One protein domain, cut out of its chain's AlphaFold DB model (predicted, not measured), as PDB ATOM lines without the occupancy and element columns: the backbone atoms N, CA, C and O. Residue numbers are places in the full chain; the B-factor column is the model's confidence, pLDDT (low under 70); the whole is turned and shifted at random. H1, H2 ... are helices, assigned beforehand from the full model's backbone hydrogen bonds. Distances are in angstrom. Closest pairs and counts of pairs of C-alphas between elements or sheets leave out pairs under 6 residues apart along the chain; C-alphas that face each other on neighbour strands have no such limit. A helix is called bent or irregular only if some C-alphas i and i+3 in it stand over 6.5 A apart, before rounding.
ATOM      1  N   PHE A  11     -43.256   3.540 -14.792       53.94
ATOM      2  CA  PHE A  11     -42.821   2.173 -15.025       53.94
ATOM      3  C   PHE A  11     -41.717   2.168 -16.089       53.94
ATOM      4  O   PHE A  11     -41.930   2.605 -17.218       53.94
ATOM      5  N   SER A  12     -40.539   1.632 -15.757       62.88
ATOM      6  CA  SER A  12     -39.437   1.400 -16.711       62.88
ATOM      7  C   SER A  12     -39.919   0.693 -17.995       62.88
ATOM      8  O   SER A  12     -39.516   1.026 -19.111       62.88
ATOM      9  N   LEU A  13     -40.886  -0.216 -17.835       67.56
ATOM     10  CA  LEU A  13     -41.507  -0.991 -18.909       67.56
ATOM     11  C   LEU A  13     -42.473  -0.172 -19.781       67.56
ATOM     12  O   LEU A  13     -42.593  -0.458 -20.968       67.56
ATOM     13  N   SER A  14     -43.111   0.872 -19.234       70.56
ATOM     14  CA  SER A  14     -43.965   1.809 -19.986       70.56
ATOM     15  C   SER A  14     -43.210   3.051 -20.463       70.56
ATOM     16  O   SER A  14     -43.807   3.967 -21.025       70.56
ATOM     17  N   SER A  15     -41.883   3.074 -20.300       74.62
ATOM     18  CA  SER A  15     -41.010   4.140 -20.788       74.62
ATOM     19  C   SER A  15     -41.284   4.592 -22.224       74.62
ATOM     20  O   SER A  15     -41.243   5.803 -22.450       74.62
ATOM     21  N   PRO A  16     -41.609   3.710 -23.192       79.81
ATOM     22  CA  PRO A  16     -41.923   4.141 -24.544       79.81
ATOM     23  C   PRO A  16     -43.132   5.070 -24.627       79.81
ATOM     24  O   PRO A  16     -43.176   5.880 -25.536       79.81
ATOM     25  N   ASN A  17     -44.055   5.042 -23.664       81.62
ATOM     26  CA  ASN A  17     -45.256   5.884 -23.661       81.62
ATOM     27  C   ASN A  17     -44.971   7.369 -23.387       81.62
ATOM     28  O   ASN A  17     -45.895   8.181 -23.442       81.62
ATOM     29  N   TRP A  18     -43.716   7.752 -23.119       79.81
ATOM     30  CA  TRP A  18     -43.320   9.139 -22.844       79.81
ATOM     31  C   TRP A  18     -43.838  10.135 -23.898       79.81
ATOM     32  O   TRP A  18     -44.243  11.242 -23.541       79.81
ATOM     33  N   PHE A  19     -43.862   9.747 -25.179       80.94
ATOM     34  CA  PHE A  19     -44.306  10.628 -26.261       80.94
ATOM     35  C   PHE A  19     -45.823  10.853 -26.240       80.94
ATOM     36  O   PHE A  19     -46.257  11.928 -26.630       80.94
ATOM     37  N   ILE A  20     -46.629   9.895 -25.758       86.38
ATOM     38  CA  ILE A  20     -48.094  10.040 -25.667       86.38
ATOM     39  C   ILE A  20     -48.429  11.096 -24.616       86.38
ATOM     40  O   ILE A  20     -49.180  12.031 -24.889       86.38
ATOM     41  N   TYR A  21     -47.821  10.987 -23.430       85.19
ATOM     42  CA  TYR A  21     -47.996  11.975 -22.364       85.19
ATOM     43  C   TYR A  21     -47.506  13.359 -22.803       85.19
ATOM     44  O   TYR A  21     -48.204  14.355 -22.620       85.19
ATOM     45  N   GLN A  22     -46.337  13.424 -23.449       86.62
ATOM     46  CA  GLN A  22     -45.793  14.679 -23.966       86.62
ATOM     47  C   GLN A  22     -46.682  15.289 -25.061       86.62
ATOM     48  O   GLN A  22     -46.878  16.506 -25.077       86.62
ATOM     49  N   LEU A  23     -47.233  14.471 -25.962       89.12
ATOM     50  CA  LEU A  23     -48.145  14.919 -27.012       89.12
ATOM     51  C   LEU A  23     -49.435  15.480 -26.410       89.12
ATOM     52  O   LEU A  23     -49.867  16.551 -26.822       89.12
ATOM     53  N   ALA A  24     -50.010  14.816 -25.405       91.12
ATOM     54  CA  ALA A  24     -51.204  15.296 -24.712       91.12
ATOM     55  C   ALA A  24     -50.973  16.670 -24.060       91.12
ATOM     56  O   ALA A  24     -51.742  17.600 -24.307       91.12
ATOM     57  N   ILE A  25     -49.877  16.831 -23.307       90.50
ATOM     58  CA  ILE A  25     -49.494  18.118 -22.695       90.50
ATOM     59  C   ILE A  25     -49.332  19.198 -23.774       90.50
ATOM     60  O   ILE A  25     -49.865  20.300 -23.646       90.50
ATOM     61  N   SER A  26     -48.638  18.865 -24.865       93.62
ATOM     62  CA  SER A  26     -48.375  19.807 -25.957       93.62
ATOM     63  C   SER A  26     -49.654  20.207 -26.695       93.62
ATOM     64  O   SER A  26     -49.795  21.371 -27.048       93.62
ATOM     65  N   LEU A  27     -50.608  19.289 -26.888       94.25
ATOM     66  CA  LEU A  27     -51.896  19.579 -27.526       94.25
ATOM     67  C   LEU A  27     -52.789  20.467 -26.657       94.25
ATOM     68  O   LEU A  27     -53.424  21.381 -27.183       94.25
ATOM     69  N   VAL A  28     -52.815  20.239 -25.341       94.25
ATOM     70  CA  VAL A  28     -53.538  21.111 -24.402       94.25
ATOM     71  C   VAL A  28     -52.935  22.516 -24.421       94.25
ATOM     72  O   VAL A  28     -53.659  23.489 -24.633       94.25
ATOM     73  N   ALA A  29     -51.610  22.632 -24.287       93.75
ATOM     74  CA  ALA A  29     -50.913  23.917 -24.361       93.75
ATOM     75  C   ALA A  29     -51.149  24.620 -25.710       93.75
ATOM     76  O   ALA A  29     -51.454  25.813 -25.753       93.75
ATOM     77  N   PHE A  30     -51.080  23.867 -26.810       95.06
ATOM     78  CA  PHE A  30     -51.348  24.357 -28.157       95.06
ATOM     79  C   PHE A  30     -52.758  24.931 -28.284       95.06
ATOM     80  O   PHE A  30     -52.920  26.044 -28.780       95.06
ATOM     81  N   ALA A  31     -53.775  24.207 -27.812       93.81
ATOM     82  CA  ALA A  31     -55.161  24.651 -27.872       93.81
ATOM     83  C   ALA A  31     -55.372  25.960 -27.096       93.81
ATOM     84  O   ALA A  31     -55.972  26.895 -27.629       93.81
ATOM     85  N   LEU A  32     -54.826  26.062 -25.877       94.31
ATOM     86  CA  LEU A  32     -54.918  27.269 -25.048       94.31
ATOM     87  C   LEU A  32     -54.279  28.486 -25.733       94.31
ATOM     88  O   LEU A  32     -54.915  29.535 -25.855       94.31
ATOM     89  N   ILE A  33     -53.055  28.337 -26.248       93.25
ATOM     90  CA  ILE A  33     -52.342  29.425 -26.934       93.25
ATOM     91  C   ILE A  33     -53.062  29.812 -28.230       93.25
ATOM     92  O   ILE A  33     -53.209  30.997 -28.526       93.25
ATOM     93  N   MET A  34     -53.575  28.837 -28.986       92.56
ATOM     94  CA  MET A  34     -54.327  29.093 -30.215       92.56
ATOM     95  C   MET A  34     -55.624  29.869 -29.969       92.56
ATOM     96  O   MET A  34     -55.974  30.722 -30.784       92.56
ATOM     97  N   ILE A  35     -56.329  29.610 -28.861       91.69
ATOM     98  CA  ILE A  35     -57.517  30.386 -28.473       91.69
ATOM     99  C   ILE A  35     -57.140  31.855 -28.248       91.69
ATOM    100  O   ILE A  35     -57.836  32.744 -28.738       91.69
ATOM    101  N   ILE A  36     -56.027  32.117 -27.558       91.88
ATOM    102  CA  ILE A  36     -55.532  33.479 -27.306       91.88
ATOM    103  C   ILE A  36     -55.110  34.148 -28.619       91.88
ATOM    104  O   ILE A  36     -55.557  35.252 -28.922       91.88
ATOM    105  N   CYS A  37     -54.316  33.462 -29.445       89.31
ATOM    106  CA  CYS A  37     -53.822  34.015 -30.705       89.31
ATOM    107  C   CYS A  37     -54.964  34.397 -31.650       89.31
ATOM    108  O   CYS A  37     -54.938  35.482 -32.222       89.31
ATOM    109  N   LYS A  38     -56.000  33.550 -31.760       87.00
ATOM    110  CA  LYS A  38     -57.184  33.827 -32.587       87.00
ATOM    111  C   LYS A  38     -57.989  35.040 -32.112       87.00
ATOM    112  O   LYS A  38     -58.651  35.665 -32.936       87.00
ATOM    113  N   LYS A  39     -57.957  35.366 -30.812       89.44
ATOM    114  CA  LYS A  39     -58.593  36.581 -30.275       89.44
ATOM    115  C   LYS A  39     -57.816  37.845 -30.641       89.44
ATOM    116  O   LYS A  39     -58.439  38.868 -30.889       89.44
ATOM    117  N   ILE A  40     -56.487  37.767 -30.683       89.88
ATOM    118  CA  ILE A  40     -55.614  38.911 -30.982       89.88
ATOM    119  C   ILE A  40     -55.590  39.192 -32.487       89.88
ATOM    120  O   ILE A  40     -55.770  40.329 -32.912       89.88
ATOM    121  N   ASN A  41     -55.361  38.161 -33.304       86.44
ATOM    122  CA  ASN A  41     -55.215  38.310 -34.745       86.44
ATOM    123  C   ASN A  41     -55.808  37.104 -35.485       86.44
ATOM    124  O   ASN A  41     -55.526  35.948 -35.169       86.44
ATOM    125  N   LYS A  42     -56.616  37.379 -36.513       83.88
ATOM    126  CA  LYS A  42     -57.244  36.349 -37.355       83.88
ATOM    127  C   LYS A  42     -56.309  35.807 -38.445       83.88
ATOM    128  O   LYS A  42     -56.664  34.834 -39.106       83.88
ATOM    129  N   ASN A  43     -55.136  36.413 -38.648       88.06
ATOM    130  CA  ASN A  43     -54.174  35.964 -39.651       88.06
ATOM    131  C   ASN A  43     -53.612  34.571 -39.306       88.06
ATOM    132  O   ASN A  43     -53.083  34.347 -38.217       88.06
ATOM    133  N   ILE A  44     -53.669  33.654 -40.274       85.38
ATOM    134  CA  ILE A  44     -53.159  32.285 -40.156       85.38
ATOM    135  C   ILE A  44     -51.632  32.205 -40.015       85.38
ATOM    136  O   ILE A  44     -51.126  31.162 -39.648       85.38
ATOM    137  N   TYR A  45     -50.875  33.266 -40.292       87.88
ATOM    138  CA  TYR A  45     -49.418  33.271 -40.101       87.88
ATOM    139  C   TYR A  45     -48.989  33.890 -38.767       87.88
ATOM    140  O   TYR A  45     -47.841  33.742 -38.366       87.88
ATOM    141  N   PHE A  46     -49.892  34.555 -38.042       90.69
ATOM    142  CA  PHE A  46     -49.542  35.197 -36.773       90.69
ATOM    143  C   PHE A  46     -49.093  34.195 -35.690       90.69
ATOM    144  O   PHE A  46     -48.016  34.388 -35.122       90.69
ATOM    145  N   PRO A  47     -49.813  33.079 -35.439       91.56
ATOM    146  CA  PRO A  47     -49.353  32.091 -34.466       91.56
ATOM    147  C   PRO A  47     -48.027  31.423 -34.867       91.56
ATOM    148  O   PRO A  47     -47.287  30.987 -33.987       91.56
ATOM    149  N   LEU A  48     -47.679  31.395 -36.166       91.88
ATOM    150  CA  LEU A  48     -46.391  30.862 -36.630       91.88
ATOM    151  C   LEU A  48     -45.224  31.612 -35.995       91.88
ATOM    152  O   LEU A  48     -44.293  30.982 -35.506       91.88
ATOM    153  N   SER A  49     -45.292  32.946 -35.984       91.75
ATOM    154  CA  SER A  49     -44.235  33.786 -35.422       91.75
ATOM    155  C   SER A  49     -44.033  33.508 -33.933       91.75
ATOM    156  O   SER A  49     -42.898  33.451 -33.476       91.75
ATOM    157  N   ILE A  50     -45.117  33.299 -33.183       93.69
ATOM    158  CA  ILE A  50     -45.057  33.018 -31.742       93.69
ATOM    159  C   ILE A  50     -44.428  31.646 -31.492       93.69
ATOM    160  O   ILE A  50     -43.493  31.521 -30.701       93.69
ATOM    161  N   PHE A  51     -44.910  30.611 -32.185       95.38
ATOM    162  CA  PHE A  51     -44.392  29.259 -31.992       95.38
ATOM    163  C   PHE A  51     -42.950  29.104 -32.484       95.38
ATOM    164  O   PHE A  51     -42.189  28.353 -31.879       95.38
ATOM    165  N   LEU A  52     -42.549  29.839 -33.526       94.81
ATOM    166  CA  LEU A  52     -41.157  29.888 -33.965       94.81
ATOM    167  C   LEU A  52     -40.257  30.491 -32.878       94.81
ATOM    168  O   LEU A  52     -39.231  29.899 -32.551       94.81
ATOM    169  N   THR A  53     -40.663  31.603 -32.255       94.19
ATOM    170  CA  THR A  53     -39.925  32.189 -31.126       94.19
ATOM    171  C   THR A  53     -39.801  31.202 -29.964       94.19
ATOM    172  O   THR A  53     -38.716  31.037 -29.412       94.19
ATOM    173  N   PHE A  54     -40.870  30.477 -29.624       95.06
ATOM    174  CA  PHE A  54     -40.816  29.432 -28.595       95.06
ATOM    175  C   PHE A  54     -39.867  28.288 -28.945       95.06
ATOM    176  O   PHE A  54     -39.149  27.815 -28.068       95.06
ATOM    177  N   ALA A  55     -39.822  27.866 -30.205       93.88
ATOM    178  CA  ALA A  55     -38.876  26.854 -30.655       93.88
ATOM    179  C   ALA A  55     -37.421  27.332 -30.552       93.88
ATOM    180  O   ALA A  55     -36.575  26.580 -30.073       93.88
ATOM    181  N   VAL A  56     -37.129  28.581 -30.927       93.88
ATOM    182  CA  VAL A  56     -35.789  29.171 -30.762       93.88
ATOM    183  C   VAL A  56     -35.406  29.227 -29.282       93.88
ATOM    184  O   VAL A  56     -34.325  28.776 -28.913       93.88
ATOM    185  N   ILE A  57     -36.314  29.683 -28.413       92.88
ATOM    186  CA  ILE A  57     -36.105  29.691 -26.957       92.88
ATOM    187  C   ILE A  57     -35.842  28.272 -26.431       92.88
ATOM    188  O   ILE A  57     -34.949  28.075 -25.611       92.88
ATOM    189  N   ALA A  58     -36.577  27.268 -26.915       91.81
ATOM    190  CA  ALA A  58     -36.385  25.877 -26.511       91.81
ATOM    191  C   ALA A  58     -34.982  25.354 -26.852       91.81
ATOM    192  O   ALA A  58     -34.400  24.620 -26.057       91.81
ATOM    193  N   ILE A  59     -34.442  25.742 -28.012       90.12
ATOM    194  CA  ILE A  59     -33.079  25.396 -28.426       90.12
ATOM    195  C   ILE A  59     -32.062  26.101 -27.528       90.12
ATOM    196  O   ILE A  59     -31.190  25.433 -26.989       90.12
ATOM    197  N   LEU A  60     -32.216  27.403 -27.290       88.94
ATOM    198  CA  LEU A  60     -31.285  28.177 -26.458       88.94
ATOM    199  C   LEU A  60     -31.244  27.705 -24.996       88.94
ATOM    200  O   LEU A  60     -30.195  27.739 -24.367       88.94
ATOM    201  N   ILE A  61     -32.379  27.257 -24.448       88.81
ATOM    202  CA  ILE A  61     -32.458  26.710 -23.082       88.81
ATOM    203  C   ILE A  61     -31.952  25.257 -23.027       88.81
ATOM    204  O   ILE A  61     -31.619  24.752 -21.949       88.81
ATOM    205  N   SER A  62     -31.913  24.547 -24.159       85.94
ATOM    206  CA  SER A  62     -31.350  23.195 -24.202       85.94
ATOM    207  C   SER A  62     -29.851  23.236 -23.914       85.94
ATOM    208  O   SER A  62     -29.165  24.181 -24.290       85.94
ATOM    209  N   LYS A  63     -29.331  22.228 -23.209       79.81
ATOM    210  CA  LYS A  63     -27.918  22.228 -22.825       79.81
ATOM    211  C   LYS A  63     -27.007  22.147 -24.048       79.81
ATOM    212  O   LYS A  63     -27.237  21.331 -24.945       79.81
ATOM    213  N   ASP A  64     -25.924  22.913 -23.997       69.69
ATOM    214  CA  ASP A  64     -24.836  22.838 -24.968       69.69
ATOM    215  C   ASP A  64     -24.251  21.416 -25.041       69.69
ATOM    216  O   ASP A  64     -24.305  20.639 -24.082       69.69
ATOM    217  N   ASN A  65     -23.700  21.058 -26.202       70.44
ATOM    218  CA  ASN A  65     -23.099  19.744 -26.483       70.44
ATOM    219  C   ASN A  65     -24.054  18.542 -26.380       70.44
ATOM    220  O   ASN A  65     -23.622  17.435 -26.062       70.44
ATOM    221  N   PHE A  66     -25.347  18.727 -26.680       73.56
ATOM    222  CA  PHE A  66     -26.319  17.625 -26.737       73.56
ATOM    223  C   PHE A  66     -26.477  16.896 -25.385       73.56
ATOM    224  O   PHE A  66     -26.800  15.708 -25.323       73.56
ATOM    225  N   ALA A  67     -26.251  17.592 -24.268       75.31
ATOM    226  CA  ALA A  67     -26.425  17.018 -22.940       75.31
ATOM    227  C   ALA A  67     -27.915  16.902 -22.564       75.31
ATOM    228  O   ALA A  67     -28.752  17.710 -22.967       75.31
ATOM    229  N   ALA A  68     -28.259  15.890 -21.765       76.88
ATOM    230  CA  ALA A  68     -29.637  15.688 -21.329       76.88
ATOM    231  C   ALA A  68     -30.077  16.779 -20.337       76.88
ATOM    232  O   ALA A  68     -29.399  17.067 -19.338       76.88
ATOM    233  N   SER A  69     -31.252  17.351 -20.586       78.69
ATOM    234  CA  SER A  69     -31.961  18.182 -19.608       78.69
ATOM    235  C   SER A  69     -32.743  17.287 -18.652       78.69
ATOM    236  O   SER A  69     -33.121  16.172 -19.014       78.69
ATOM    237  N   TYR A  70     -33.007  17.757 -17.437       78.38
ATOM    238  CA  TYR A  70     -33.723  17.002 -16.402       78.38
ATOM    239  C   TYR A  70     -34.860  17.846 -15.820       78.38
ATOM    240  O   TYR A  70     -34.908  19.065 -16.007       78.38
ATOM    241  N   GLY A  71     -35.786  17.188 -15.138       80.12
ATOM    242  CA  GLY A  71     -36.897  17.773 -14.412       80.12
ATOM    243  C   GLY A  71     -37.879  18.516 -15.297       80.12
ATOM    244  O   GLY A  71     -38.162  18.164 -16.447       80.12
ATOM    245  N   PHE A  72     -38.390  19.599 -14.727       81.62
ATOM    246  CA  PHE A  72     -39.324  20.501 -15.379       81.62
ATOM    247  C   PHE A  72     -38.765  21.090 -16.683       81.62
ATOM    248  O   PHE A  72     -39.478  21.144 -17.685       81.62
ATOM    249  N   THR A  73     -37.477  21.447 -16.718       85.38
ATOM    250  CA  THR A  73     -36.820  22.026 -17.900       85.38
ATOM    251  C   THR A  73     -36.920  21.107 -19.116       85.38
ATOM    252  O   THR A  73     -37.180  21.572 -20.223       85.38
ATOM    253  N   ARG A  74     -36.803  19.784 -18.922       85.94
ATOM    254  CA  ARG A  74     -36.992  18.800 -20.000       85.94
ATOM    255  C   ARG A  74     -38.405  18.876 -20.579       85.94
ATOM    256  O   ARG A  74     -38.564  18.930 -21.796       85.94
ATOM    257  N   VAL A  75     -39.433  18.877 -19.729       87.06
ATOM    258  CA  VAL A  75     -40.836  18.970 -20.178       87.06
ATOM    259  C   VAL A  75     -41.098  20.291 -20.886       87.06
ATOM    260  O   VAL A  75     -41.774  20.305 -21.914       87.06
ATOM    261  N   LEU A  76     -40.544  21.386 -20.361       89.62
ATOM    262  CA  LEU A  76     -40.697  22.716 -20.930       89.62
ATOM    263  C   LEU A  76     -40.107  22.782 -22.342       89.62
ATOM    264  O   LEU A  76     -40.838  23.105 -23.276       89.62
ATOM    265  N   ILE A  77     -38.838  22.388 -22.520       90.69
ATOM    266  CA  ILE A  77     -38.171  22.361 -23.834       90.69
ATOM    267  C   ILE A  77     -38.983  21.523 -24.824       90.69
ATOM    268  O   ILE A  77     -39.298  21.994 -25.917       90.69
ATOM    269  N   ARG A  78     -39.381  20.301 -24.431       90.50
ATOM    270  CA  ARG A  78     -40.172  19.407 -25.292       90.50
ATOM    271  C   ARG A  78     -41.506  20.024 -25.682       90.50
ATOM    272  O   ARG A  78     -41.918  19.876 -26.827       90.50
ATOM    273  N   THR A  79     -42.182  20.702 -24.761       92.56
ATOM    274  CA  THR A  79     -43.468  21.346 -25.042       92.56
ATOM    275  C   THR A  79     -43.275  22.496 -26.022       92.56
ATOM    276  O   THR A  79     -43.911  22.498 -27.071       92.56
ATOM    277  N   LEU A  80     -42.346  23.416 -25.747       94.31
ATOM    278  CA  LEU A  80     -42.092  24.595 -26.581       94.31
ATOM    279  C   LEU A  80     -41.722  24.228 -28.026       94.31
ATOM    280  O   LEU A  80     -42.321  24.760 -28.960       94.31
ATOM    281  N   ILE A  81     -40.809  23.270 -28.222       93.00
ATOM    282  CA  ILE A  81     -40.437  22.811 -29.569       93.00
ATOM    283  C   ILE A  81     -41.586  22.042 -30.251       93.00
ATOM    284  O   ILE A  81     -41.797  22.175 -31.455       93.00
ATOM    285  N   SER A  82     -42.383  21.278 -29.491       93.19
ATOM    286  CA  SER A  82     -43.530  20.538 -30.040       93.19
ATOM    287  C   SER A  82     -44.639  21.462 -30.530       93.19
ATOM    288  O   SER A  82     -45.273  21.147 -31.533       93.19
ATOM    289  N   LEU A  83     -44.866  22.606 -29.875       95.12
ATOM    290  CA  LEU A  83     -45.855  23.595 -30.318       95.12
ATOM    291  C   LEU A  83     -45.574  24.069 -31.749       95.12
ATOM    292  O   LEU A  83     -46.492  24.136 -32.567       95.12
ATOM    293  N   PHE A  84     -44.303  24.325 -32.068       95.00
ATOM    294  CA  PHE A  84     -43.876  24.667 -33.421       95.00
ATOM    295  C   PHE A  84     -44.172  23.545 -34.421       95.00
ATOM    296  O   PHE A  84     -44.822  23.791 -35.438       95.00
ATOM    297  N   TYR A  85     -43.778  22.303 -34.121       93.75
ATOM    298  CA  TYR A  85     -44.029  21.176 -35.025       93.75
ATOM    299  C   TYR A  85     -45.521  20.899 -35.236       93.75
ATOM    300  O   TYR A  85     -45.946  20.668 -36.369       93.75
ATOM    301  N   ILE A  86     -46.329  20.961 -34.172       94.56
ATOM    302  CA  ILE A  86     -47.786  20.797 -34.253       94.56
ATOM    303  C   ILE A  86     -48.377  21.877 -35.162       94.56
ATOM    304  O   ILE A  86     -49.198  21.572 -36.030       94.56
ATOM    305  N   TYR A  87     -47.941  23.131 -35.008       94.06
ATOM    306  CA  TYR A  87     -48.468  24.226 -35.808       94.06
ATOM    307  C   TYR A  87     -48.081  24.139 -37.284       94.06
ATOM    308  O   TYR A  87     -48.932  24.331 -38.153       94.06
ATOM    309  N   ILE A  88     -46.827  23.796 -37.587       92.38
ATOM    310  CA  ILE A  88     -46.406  23.547 -38.970       92.38
ATOM    311  C   ILE A  88     -47.197  22.379 -39.567       92.38
ATOM    312  O   ILE A  88     -47.641  22.475 -40.708       92.38
ATOM    313  N   GLY A  89     -47.445  21.309 -38.806       91.62
ATOM    314  CA  GLY A  89     -48.299  20.199 -39.243       91.62
ATOM    315  C   GLY A  89     -49.738  20.637 -39.549       91.62
ATOM    316  O   GLY A  89     -50.314  20.238 -40.563       91.62
ATOM    317  N   TYR A  90     -50.306  21.516 -38.720       91.44
ATOM    318  CA  TYR A  90     -51.614  22.128 -38.962       91.44
ATOM    319  C   TYR A  90     -51.624  22.987 -40.238       91.44
ATOM    320  O   TYR A  90     -52.512  22.829 -41.080       91.44
ATOM    321  N   LEU A  91     -50.614  23.843 -40.432       91.12
ATOM    322  CA  LEU A  91     -50.455  24.646 -41.650       91.12
ATOM    323  C   LEU A  91     -50.254  23.779 -42.894       91.12
ATOM    324  O   LEU A  91     -50.804  24.086 -43.954       91.12
ATOM    325  N   TYR A  92     -49.501  22.686 -42.766       89.81
ATOM    326  CA  TYR A  92     -49.276  21.738 -43.848       89.81
ATOM    327  C   TYR A  92     -50.603  21.180 -44.359       89.81
ATOM    328  O   TYR A  92     -50.878  21.279 -45.555       89.81
ATOM    329  N   LYS A  93     -51.460  20.695 -43.452       89.50
ATOM    330  CA  LYS A  93     -52.763  20.110 -43.795       89.50
ATOM    331  C   LYS A  93     -53.710  21.104 -44.479       89.50
ATOM    332  O   LYS A  93     -54.483  20.727 -45.352       89.50
ATOM    333  N   ILE A  94     -53.658  22.381 -44.100       88.06
ATOM    334  CA  ILE A  94     -54.545  23.407 -44.671       88.06
ATOM    335  C   ILE A  94     -54.040  23.907 -46.027       88.06
ATOM    336  O   ILE A  94     -54.833  24.060 -46.958       88.06
ATOM    337  N   SER A  95     -52.736  24.165 -46.149       84.75
ATOM    338  CA  SER A  95     -52.196  24.990 -47.238       84.75
ATOM    339  C   SER A  95     -51.196  24.279 -48.152       84.75
ATOM    340  O   SER A  95     -51.058  24.675 -49.314       84.75
ATOM    341  N   LEU A  96     -50.461  23.275 -47.655       82.94
ATOM    342  CA  LEU A  96     -49.300  22.700 -48.354       82.94
ATOM    343  C   LEU A  96     -49.532  21.280 -48.874       82.94
ATOM    344  O   LEU A  96     -48.946  20.924 -49.894       82.94
ATOM    345  N   GLU A  97     -50.401  20.492 -48.238       84.38
ATOM    346  CA  GLU A  97     -50.648  19.088 -48.594       84.38
ATOM    347  C   GLU A  97     -51.041  18.931 -50.070       84.38
ATOM    348  O   GLU A  97     -50.504  18.083 -50.774       84.38
ATOM    349  N   LYS A  98     -51.894  19.827 -50.583       81.75
ATOM    350  CA  LYS A  98     -52.322  19.822 -51.995       81.75
ATOM    351  C   LYS A  98     -51.233  20.259 -52.980       81.75
ATOM    352  O   LYS A  98     -51.349  19.996 -54.173       81.75
ATOM    353  N   LYS A  99     -50.208  20.975 -52.511       83.50
ATOM    354  CA  LYS A  99     -49.153  21.556 -53.358       83.50
ATOM    355  C   LYS A  99     -47.956  20.622 -53.505       83.50
ATOM    356  O   LYS A  99     -47.272  20.657 -54.526       83.50
ATOM    357  N   ILE A 100     -47.691  19.801 -52.492       83.50
ATOM    358  CA  ILE A 100     -46.514  18.937 -52.446       83.50
ATOM    359  C   ILE A 100     -46.784  17.652 -53.231       83.50
ATOM    360  O   ILE A 100     -47.616  16.827 -52.860       83.50
ATOM    361  N   LYS A 101     -46.039  17.469 -54.325       86.88
ATOM    362  CA  LYS A 101     -46.081  16.255 -55.146       86.88
ATOM    363  C   LYS A 101     -45.061  15.229 -54.637       86.88
ATOM    364  O   LYS A 101     -43.966  15.576 -54.195       86.88
ATOM    365  N   TYR A 102     -45.424  13.952 -54.717       86.00
ATOM    366  CA  TYR A 102     -44.558  12.825 -54.355       86.00
ATOM    367  C   TYR A 102     -43.980  12.198 -55.625       86.00
ATOM    368  O   TYR A 102     -44.441  11.153 -56.071       86.00
ATOM    369  N   ASN A 103     -43.020  12.881 -56.245       90.19
ATOM    370  CA  ASN A 103     -42.338  12.433 -57.458       90.19
ATOM    371  C   ASN A 103     -40.814  12.365 -57.233       90.19
ATOM    372  O   ASN A 103     -40.292  12.902 -56.255       90.19
ATOM    373  N   MET A 104     -40.093  11.725 -58.160       90.81
ATOM    374  CA  MET A 104     -38.630  11.581 -58.068       90.81
ATOM    375  C   MET A 104     -37.883  12.924 -58.085       90.81
ATOM    376  O   MET A 104     -36.830  13.056 -57.461       90.81
ATOM    377  N   GLN A 105     -38.431  13.941 -58.755       91.50
ATOM    378  CA  GLN A 105     -37.828  15.276 -58.815       91.50
ATOM    379  C   GLN A 105     -37.866  15.979 -57.451       91.50
ATOM    380  O   GLN A 105     -36.828  16.396 -56.942       91.50
ATOM    381  N   THR A 106     -39.041  16.068 -56.821       90.81
ATOM    382  CA  THR A 106     -39.201  16.650 -55.484       90.81
ATOM    383  C   THR A 106     -38.425  15.846 -54.447       90.81
ATOM    384  O   THR A 106     -37.796  16.445 -53.581       90.81
ATOM    385  N   PHE A 107     -38.376  14.517 -54.571       92.69
ATOM    386  CA  PHE A 107     -37.516  13.684 -53.733       92.69
ATOM    387  C   PHE A 107     -36.036  14.060 -53.847       92.69
ATOM    388  O   PHE A 107     -35.387  14.267 -52.826       92.69
ATOM    389  N   SER A 108     -35.519  14.226 -55.067       91.94
ATOM    390  CA  SER A 108     -34.119  14.609 -55.293       91.94
ATOM    391  C   SER A 108     -33.800  15.985 -54.696       91.94
ATOM    392  O   SER A 108     -32.758  16.158 -54.070       91.94
ATOM    393  N   ILE A 109     -34.725  16.945 -54.814       93.12
ATOM    394  CA  ILE A 109     -34.593  18.275 -54.198       93.12
ATOM    395  C   ILE A 109     -34.573  18.172 -52.668       93.12
ATOM    396  O   ILE A 109     -33.705  18.751 -52.021       93.12
ATOM    397  N   VAL A 110     -35.508  17.423 -52.076       93.69
ATOM    398  CA  VAL A 110     -35.573  17.231 -50.619       93.69
ATOM    399  C   VAL A 110     -34.313  16.539 -50.099       93.69
ATOM    400  O   VAL A 110     -33.786  16.938 -49.062       93.69
ATOM    401  N   LEU A 111     -33.800  15.546 -50.830       93.56
ATOM    402  CA  LEU A 111     -32.557  14.856 -50.500       93.56
ATOM    403  C   LEU A 111     -31.356  15.810 -50.556       93.56
ATOM    404  O   LEU A 111     -30.552  15.826 -49.629       93.56
ATOM    405  N   ALA A 112     -31.265  16.649 -51.592       94.38
ATOM    406  CA  ALA A 112     -30.216  17.660 -51.703       94.38
ATOM    407  C   ALA A 112     -30.258  18.650 -50.529       94.38
ATOM    408  O   ALA A 112     -29.228  18.901 -49.908       94.38
ATOM    409  N   ILE A 113     -31.445  19.147 -50.156       93.25
ATOM    410  CA  ILE A 113     -31.621  20.014 -48.979       93.25
ATOM    411  C   ILE A 113     -31.148  19.299 -47.708       93.25
ATOM    412  O   ILE A 113     -30.431  19.889 -46.903       93.25
ATOM    413  N   HIS A 114     -31.517  18.028 -47.532       92.38
ATOM    414  CA  HIS A 114     -31.112  17.242 -46.371       92.38
ATOM    415  C   HIS A 114     -29.583  17.110 -46.274       92.38
ATOM    416  O   HIS A 114     -29.016  17.342 -45.208       92.38
ATOM    417  N   ILE A 115     -28.908  16.818 -47.392       91.75
ATOM    418  CA  ILE A 115     -27.441  16.718 -47.469       91.75
ATOM    419  C   ILE A 115     -26.777  18.073 -47.196       91.75
ATOM    420  O   ILE A 115     -25.819  18.142 -46.430       91.75
ATOM    421  N   ILE A 116     -27.294  19.163 -47.769       92.38
ATOM    422  CA  ILE A 116     -26.761  20.514 -47.538       92.38
ATOM    423  C   ILE A 116     -26.841  20.870 -46.051       92.38
ATOM    424  O   ILE A 116     -25.851  21.308 -45.469       92.38
ATOM    425  N   VAL A 117     -27.989  20.637 -45.407       90.31
ATOM    426  CA  VAL A 117     -28.150  20.901 -43.969       90.31
ATOM    427  C   VAL A 117     -27.230  20.013 -43.137       90.31
ATOM    428  O   VAL A 117     -26.679  20.485 -42.143       90.31
ATOM    429  N   PHE A 118     -27.028  18.759 -43.542       89.31
ATOM    430  CA  PHE A 118     -26.104  17.842 -42.882       89.31
ATOM    431  C   PHE A 118     -24.657  18.357 -42.901       89.31
ATOM    432  O   PHE A 118     -23.996  18.354 -41.859       89.31
ATOM    433  N   ILE A 119     -24.198  18.866 -44.049       88.94
ATOM    434  CA  ILE A 119     -22.866  19.468 -44.206       88.94
ATOM    435  C   ILE A 119     -22.762  20.764 -43.390       88.94
ATOM    436  O   ILE A 119     -21.849  20.899 -42.581       88.94
ATOM    437  N   LEU A 120     -23.720  21.688 -43.534       88.56
ATOM    438  CA  LEU A 120     -23.726  22.974 -42.816       88.56
ATOM    439  C   LEU A 120     -23.781  22.813 -41.294       88.56
ATOM    440  O   LEU A 120     -23.263  23.644 -40.554       88.56
ATOM    441  N   SER A 121     -24.417  21.745 -40.817       84.50
ATOM    442  CA  SER A 121     -24.545  21.462 -39.389       84.50
ATOM    443  C   SER A 121     -23.335  20.715 -38.819       84.50
ATOM    444  O   SER A 121     -23.415  20.257 -37.681       84.50
ATOM    445  N   ASN A 122     -22.238  20.551 -39.573       81.81
ATOM    446  CA  ASN A 122     -21.064  19.762 -39.179       81.81
ATOM    447  C   ASN A 122     -21.455  18.382 -38.632       81.81
ATOM    448  O   ASN A 122     -20.960  17.959 -37.591       81.81
ATOM    449  N   THR A 123     -22.399  17.697 -39.288       75.56
ATOM    450  CA  THR A 123     -22.944  16.386 -38.876       75.56
ATOM    451  C   THR A 123     -23.752  16.364 -37.564       75.56
ATOM    452  O   THR A 123     -24.328  15.333 -37.213       75.56
ATOM    453  N   ASN A 124     -23.920  17.504 -36.884       81.62
ATOM    454  CA  ASN A 124     -24.717  17.644 -35.659       81.62
ATOM    455  C   ASN A 124     -26.217  17.797 -35.963       81.62
ATOM    456  O   ASN A 124     -26.830  18.820 -35.658       81.62
ATOM    457  N   VAL A 125     -26.813  16.791 -36.601       81.19
ATOM    458  CA  VAL A 125     -28.238  16.785 -36.997       81.19
ATOM    459  C   VAL A 125     -29.139  15.987 -36.047       81.19
ATOM    460  O   VAL A 125     -30.342  15.859 -36.282       81.19
ATOM    461  N   ASN A 126     -28.567  15.416 -34.986       79.31
ATOM    462  CA  ASN A 126     -29.287  14.534 -34.076       79.31
ATOM    463  C   ASN A 126     -30.311  15.299 -33.225       79.31
ATOM    464  O   ASN A 126     -30.080  16.419 -32.776       79.31
ATOM    465  N   LEU A 127     -31.447  14.652 -32.959       80.75
ATOM    466  CA  LEU A 127     -32.522  15.181 -32.116       80.75
ATOM    467  C   LEU A 127     -32.951  14.126 -31.102       80.75
ATOM    468  O   LEU A 127     -33.664  13.175 -31.422       80.75
ATOM    469  N   GLY A 128     -32.539  14.310 -29.850       79.38
ATOM    470  CA  GLY A 128     -32.890  13.442 -28.729       79.38
ATOM    471  C   GLY A 128     -34.082  13.994 -27.958       79.38
ATOM    472  O   GLY A 128     -33.943  14.384 -26.799       79.38
ATOM    473  N   LEU A 129     -35.267  14.034 -28.580       79.31
ATOM    474  CA  LEU A 129     -36.439  14.709 -28.001       79.31
ATOM    475  C   LEU A 129     -36.859  14.124 -26.640       79.31
ATOM    476  O   LEU A 129     -37.285  14.870 -25.761       79.31
ATOM    477  N   ILE A 130     -36.675  12.816 -26.422       79.75
ATOM    478  CA  ILE A 130     -36.947  12.159 -25.132       79.75
ATOM    479  C   ILE A 130     -36.160  12.798 -23.977       79.75
ATOM    480  O   ILE A 130     -36.734  13.050 -22.914       79.75
ATOM    481  N   PHE A 131     -34.886  13.122 -24.211       78.31
ATOM    482  CA  PHE A 131     -33.962  13.721 -23.244       78.31
ATOM    483  C   PHE A 131     -33.836  15.245 -23.393       78.31
ATOM    484  O   PHE A 131     -33.027  15.859 -22.697       78.31
ATOM    485  N   ALA A 132     -34.645  15.851 -24.273       80.56
ATOM    486  CA  ALA A 132     -34.552  17.256 -24.667       80.56
ATOM    487  C   ALA A 132     -33.138  17.663 -25.132       80.56
ATOM    488  O   ALA A 132     -32.671  18.761 -24.838       80.56
ATOM    489  N   GLN A 133     -32.468  16.762 -25.853       83.81
ATOM    490  CA  GLN A 133     -31.160  17.000 -26.454       83.81
ATOM    491  C   GLN A 133     -31.358  17.574 -27.854       83.81
ATOM    492  O   GLN A 133     -31.877  16.894 -28.746       83.81
ATOM    493  N   ILE A 134     -30.989  18.838 -28.028       84.31
ATOM    494  CA  ILE A 134     -31.160  19.568 -29.278       84.31
ATOM    495  C   ILE A 134     -29.856  20.308 -29.565       84.31
ATOM    496  O   ILE A 134     -29.291  20.940 -28.678       84.31
ATOM    497  N   HIS A 135     -29.348  20.201 -30.790       84.44
ATOM    498  CA  HIS A 135     -28.190  20.990 -31.195       84.44
ATOM    499  C   HIS A 135     -28.587  22.446 -31.446       84.44
ATOM    500  O   HIS A 135     -29.650  22.729 -31.998       84.44
ATOM    501  N   HIS A 136     -27.697  23.367 -31.079       86.31
ATOM    502  CA  HIS A 136     -27.863  24.810 -31.270       86.31
ATOM    503  C   HIS A 136     -27.543  25.216 -32.711       86.31
ATOM    504  O   HIS A 136     -26.604  25.954 -32.990       86.31
ATOM    505  N   ASN A 137     -28.290  24.666 -33.659       86.00
ATOM    506  CA  ASN A 137     -28.135  24.950 -35.080       86.00
ATOM    507  C   ASN A 137     -29.498  24.939 -35.783       86.00
ATOM    508  O   ASN A 137     -30.547  24.817 -35.154       86.00
ATOM    509  N   ILE A 138     -29.492  25.087 -37.108       86.62
ATOM    510  CA  ILE A 138     -30.720  25.120 -37.913       86.62
ATOM    511  C   ILE A 138     -31.355  23.731 -38.104       86.62
ATOM    512  O   ILE A 138     -32.510  23.628 -38.516       86.62
ATOM    513  N   SER A 139     -30.624  22.650 -37.802       87.56
ATOM    514  CA  SER A 139     -31.060  21.278 -38.080       87.56
ATOM    515  C   SER A 139     -32.436  20.917 -37.495       87.56
ATOM    516  O   SER A 139     -33.221  20.316 -38.239       87.56
ATOM    517  N   PRO A 140     -32.828  21.348 -36.272       89.19
ATOM    518  CA  PRO A 140     -34.147  21.061 -35.710       89.19
ATOM    519  C   PRO A 140     -35.292  21.607 -36.560       89.19
ATOM    520  O   PRO A 140     -36.376  21.039 -36.589       89.19
ATOM    521  N   PHE A 141     -35.056  22.672 -37.320       90.69
ATOM    522  CA  PHE A 141     -36.094  23.308 -38.119       90.69
ATOM    523  C   PHE A 141     -36.272  22.700 -39.509       90.69
ATOM    524  O   PHE A 141     -37.292  22.963 -40.135       90.69
ATOM    525  N   ILE A 142     -35.318  21.909 -40.015       90.88
ATOM    526  CA  ILE A 142     -35.340  21.423 -41.410       90.88
ATOM    527  C   ILE A 142     -35.308  19.895 -41.485       90.88
ATOM    528  O   ILE A 142     -36.059  19.284 -42.255       90.88
ATOM    529  N   ILE A 143     -34.457  19.256 -40.679       91.38
ATOM    530  CA  ILE A 143     -34.228  17.808 -40.733       91.38
ATOM    531  C   ILE A 143     -35.506  17.007 -40.453       91.38
ATOM    532  O   ILE A 143     -35.785  16.088 -41.229       91.38
ATOM    533  N   PRO A 144     -36.350  17.344 -39.455       91.31
ATOM    534  CA  PRO A 144     -37.598  16.615 -39.238       91.31
ATOM    535  C   PRO A 144     -38.522  16.622 -40.459       91.31
ATOM    536  O   PRO A 144     -39.056  15.579 -40.828       91.31
ATOM    537  N   PHE A 145     -38.677  17.760 -41.142       91.19
ATOM    538  CA  PHE A 145     -39.592  17.873 -42.284       91.19
ATOM    539  C   PHE A 145     -39.085  17.133 -43.523       91.19
ATOM    540  O   PHE A 145     -39.850  16.414 -44.168       91.19
ATOM    541  N   THR A 146     -37.792  17.260 -43.831       92.69
ATOM    542  CA  THR A 146     -37.169  16.507 -44.933       92.69
ATOM    543  C   THR A 146     -37.229  14.998 -44.676       92.69
ATOM    544  O   THR A 146     -37.551  14.233 -45.584       92.69
ATOM    545  N   SER A 147     -37.044  14.573 -43.423       91.06
ATOM    546  CA  SER A 147     -37.157  13.166 -43.010       91.06
ATOM    547  C   SER A 147     -38.589  12.636 -43.110       91.06
ATOM    548  O   SER A 147     -38.800  11.529 -43.602       91.06
ATOM    549  N   ILE A 148     -39.592  13.424 -42.701       91.44
ATOM    550  CA  ILE A 148     -41.010  13.058 -42.859       91.44
ATOM    551  C   ILE A 148     -41.341  12.861 -44.340       91.44
ATOM    552  O   ILE A 148     -41.946  11.851 -44.700       91.44
ATOM    553  N   TYR A 149     -40.920  13.785 -45.211       92.62
ATOM    554  CA  TYR A 149     -41.134  13.636 -46.650       92.62
ATOM    555  C   TYR A 149     -40.477  12.360 -47.185       92.62
ATOM    556  O   TYR A 149     -41.130  11.592 -47.893       92.62
ATOM    557  N   PHE A 150     -39.219  12.110 -46.812       92.44
ATOM    558  CA  PHE A 150     -38.472  10.920 -47.218       92.44
ATOM    559  C   PHE A 150     -39.204   9.630 -46.829       92.44
ATOM    560  O   PHE A 150     -39.470   8.786 -47.684       92.44
ATOM    561  N   ILE A 151     -39.600   9.498 -45.558       92.44
ATOM    562  CA  ILE A 151     -40.297   8.307 -45.055       92.44
ATOM    563  C   ILE A 151     -41.640   8.125 -45.764       92.44
ATOM    564  O   ILE A 151     -41.975   7.006 -46.149       92.44
ATOM    565  N   LEU A 152     -42.402   9.199 -45.985       91.94
ATOM    566  CA  LEU A 152     -43.680   9.127 -46.700       91.94
ATOM    567  C   LEU A 152     -43.500   8.734 -48.169       91.94
ATOM    568  O   LEU A 152     -44.296   7.956 -48.691       91.94
ATOM    569  N   PHE A 153     -42.462   9.244 -48.832       93.19
ATOM    570  CA  PHE A 153     -42.142   8.884 -50.209       93.19
ATOM    571  C   PHE A 153     -41.797   7.394 -50.324       93.19
ATOM    572  O   PHE A 153     -42.424   6.681 -51.104       93.19
ATOM    573  N   VAL A 154     -40.884   6.902 -49.482       92.12
ATOM    574  CA  VAL A 154     -40.514   5.478 -49.435       92.12
ATOM    575  C   VAL A 154     -41.726   4.610 -49.084       92.12
ATOM    576  O   VAL A 154     -41.975   3.604 -49.741       92.12
ATOM    577  N   SER A 155     -42.540   5.031 -48.114       91.50
ATOM    578  CA  SER A 155     -43.763   4.311 -47.734       91.50
ATOM    579  C   SER A 155     -44.743   4.191 -48.902       91.50
ATOM    580  O   SER A 155     -45.337   3.135 -49.078       91.50
ATOM    581  N   LYS A 156     -44.882   5.227 -49.741       91.12
ATOM    582  CA  LYS A 156     -45.729   5.179 -50.946       91.12
ATOM    583  C   LYS A 156     -45.202   4.224 -52.013       91.12
ATOM    584  O   LYS A 156     -46.010   3.593 -52.685       91.12
ATOM    585  N   LEU A 157     -43.883   4.107 -52.161       91.94
ATOM    586  CA  LEU A 157     -43.276   3.140 -53.081       91.94
ATOM    587  C   LEU A 157     -43.481   1.696 -52.610       91.94
ATOM    588  O   LEU A 157     -43.696   0.808 -53.428       91.94
ATOM    589  N   ILE A 158     -43.434   1.470 -51.296       92.00
ATOM    590  CA  ILE A 158     -43.576   0.136 -50.702       92.00
ATOM    591  C   ILE A 158     -45.049  -0.273 -50.567       92.00
ATOM    592  O   ILE A 158     -45.361  -1.450 -50.709       92.00
ATOM    593  N   ALA A 159     -45.962   0.673 -50.329       91.38
ATOM    594  CA  ALA A 159     -47.390   0.419 -50.125       91.38
ATOM    595  C   ALA A 159     -48.034  -0.566 -51.129       91.38
ATOM    596  O   ALA A 159     -48.667  -1.509 -50.660       91.38
ATOM    597  N   PRO A 160     -47.858  -0.442 -52.464       92.12
ATOM    598  CA  PRO A 160     -48.460  -1.384 -53.418       92.12
ATOM    599  C   PRO A 160     -47.881  -2.806 -53.349       92.12
ATOM    600  O   PRO A 160     -48.493  -3.739 -53.860       92.12
TER     601      PRO A 160
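Overview. This is residues 11 to 160 of the 269 residues of an uncharacterized protein of Candidatus Gastranaerophilales bacterium HUM_20 (UniProt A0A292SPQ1). Two groups of helices stand near each other: the long helix H1 and H2 make a V, meeting where H1 ends and H2 begins, and H3 packs beside H2 and crosses H1, while H4 and H5 fold into a separate helical hairpin. H3 has its centre nearest the mean of the C-alphas, and a long looped stretch, residues 121 to 138, joins H4 to H5. The printed part has 150 residues with five named helices, H1 to H5 in chain order, and no named strand: the class is all helix. It is compact, with a radius of gyration of the C-alphas of 16.7 A and spans of 43 by 39 by 33 A.

Arrangement. H1, residues 12 to 40, touches H3, residues 71 to 96, at a steep tilt of 62 degrees, the same way; H1 touches H3 with residues 22 to 30 alone, and the closest C-alphas are those of Ser 26 and Thr 79, 5.2 A apart. H1 only just touches H2, residues 46 to 61, with 3 pairs of C-alphas within 8 A, the closest being Cys 37 and Pro 47 at 6.1 A; this is a hairpin at a steep tilt of 42 degrees. H2 and H3 are a hairpin at a shallow tilt of 33 degrees, only just short of steep, with the C-alphas of Ala 55 and Ile 81 closest at 4.5 A. H4, residues 104 to 120, and H5, residues 139 to 160, form a hairpin at a shallow tilt of 31 degrees; their closest C-alphas, Val 110 and Thr 146, are 5.9 A apart. H5 is near H3 and near H2, but apart from H1. H4 is apart from H1, H2 and H3. Every O i to N i+4 pair is within hydrogen-bond range in H4; the counts are 20 of 25 in H1, 11 of 12 in H2, 20 of 22 in H3 and 15 of 18 in H5.

Along the chain. H1 begins at C-alpha 12, (-39.437, 1.400, -16.711), and is 43.3 A long, with a kink of 35 degrees near residue 19; it is irregular, C-alphas 13 and 16 being 7.6 A apart. H2 measures 23.5 A. H3 is 36.5 A long and starts at C-alpha 71, (-36.897, 17.773, -14.412). H4 measures 24.2 A. H5 is 32.4 A long, ends at C-alpha 160, (-48.460, -1.384, -53.418), and is only just irregular, with C-alphas 141 and 144 7.0 A apart.

Size, cuts and confidence. The two C-alphas farthest apart, those of Ile 40 and Pro 160, are 46.7 A from each other. The printed part has no cut. The link from H4 to H5 is long, 18 residues, and in it residues 127 to 128 pair antiparallel with residues 133 to 134. The mean pLDDT of the printed part is 87.6; residues 11 to 13 and residue 64 are under 70.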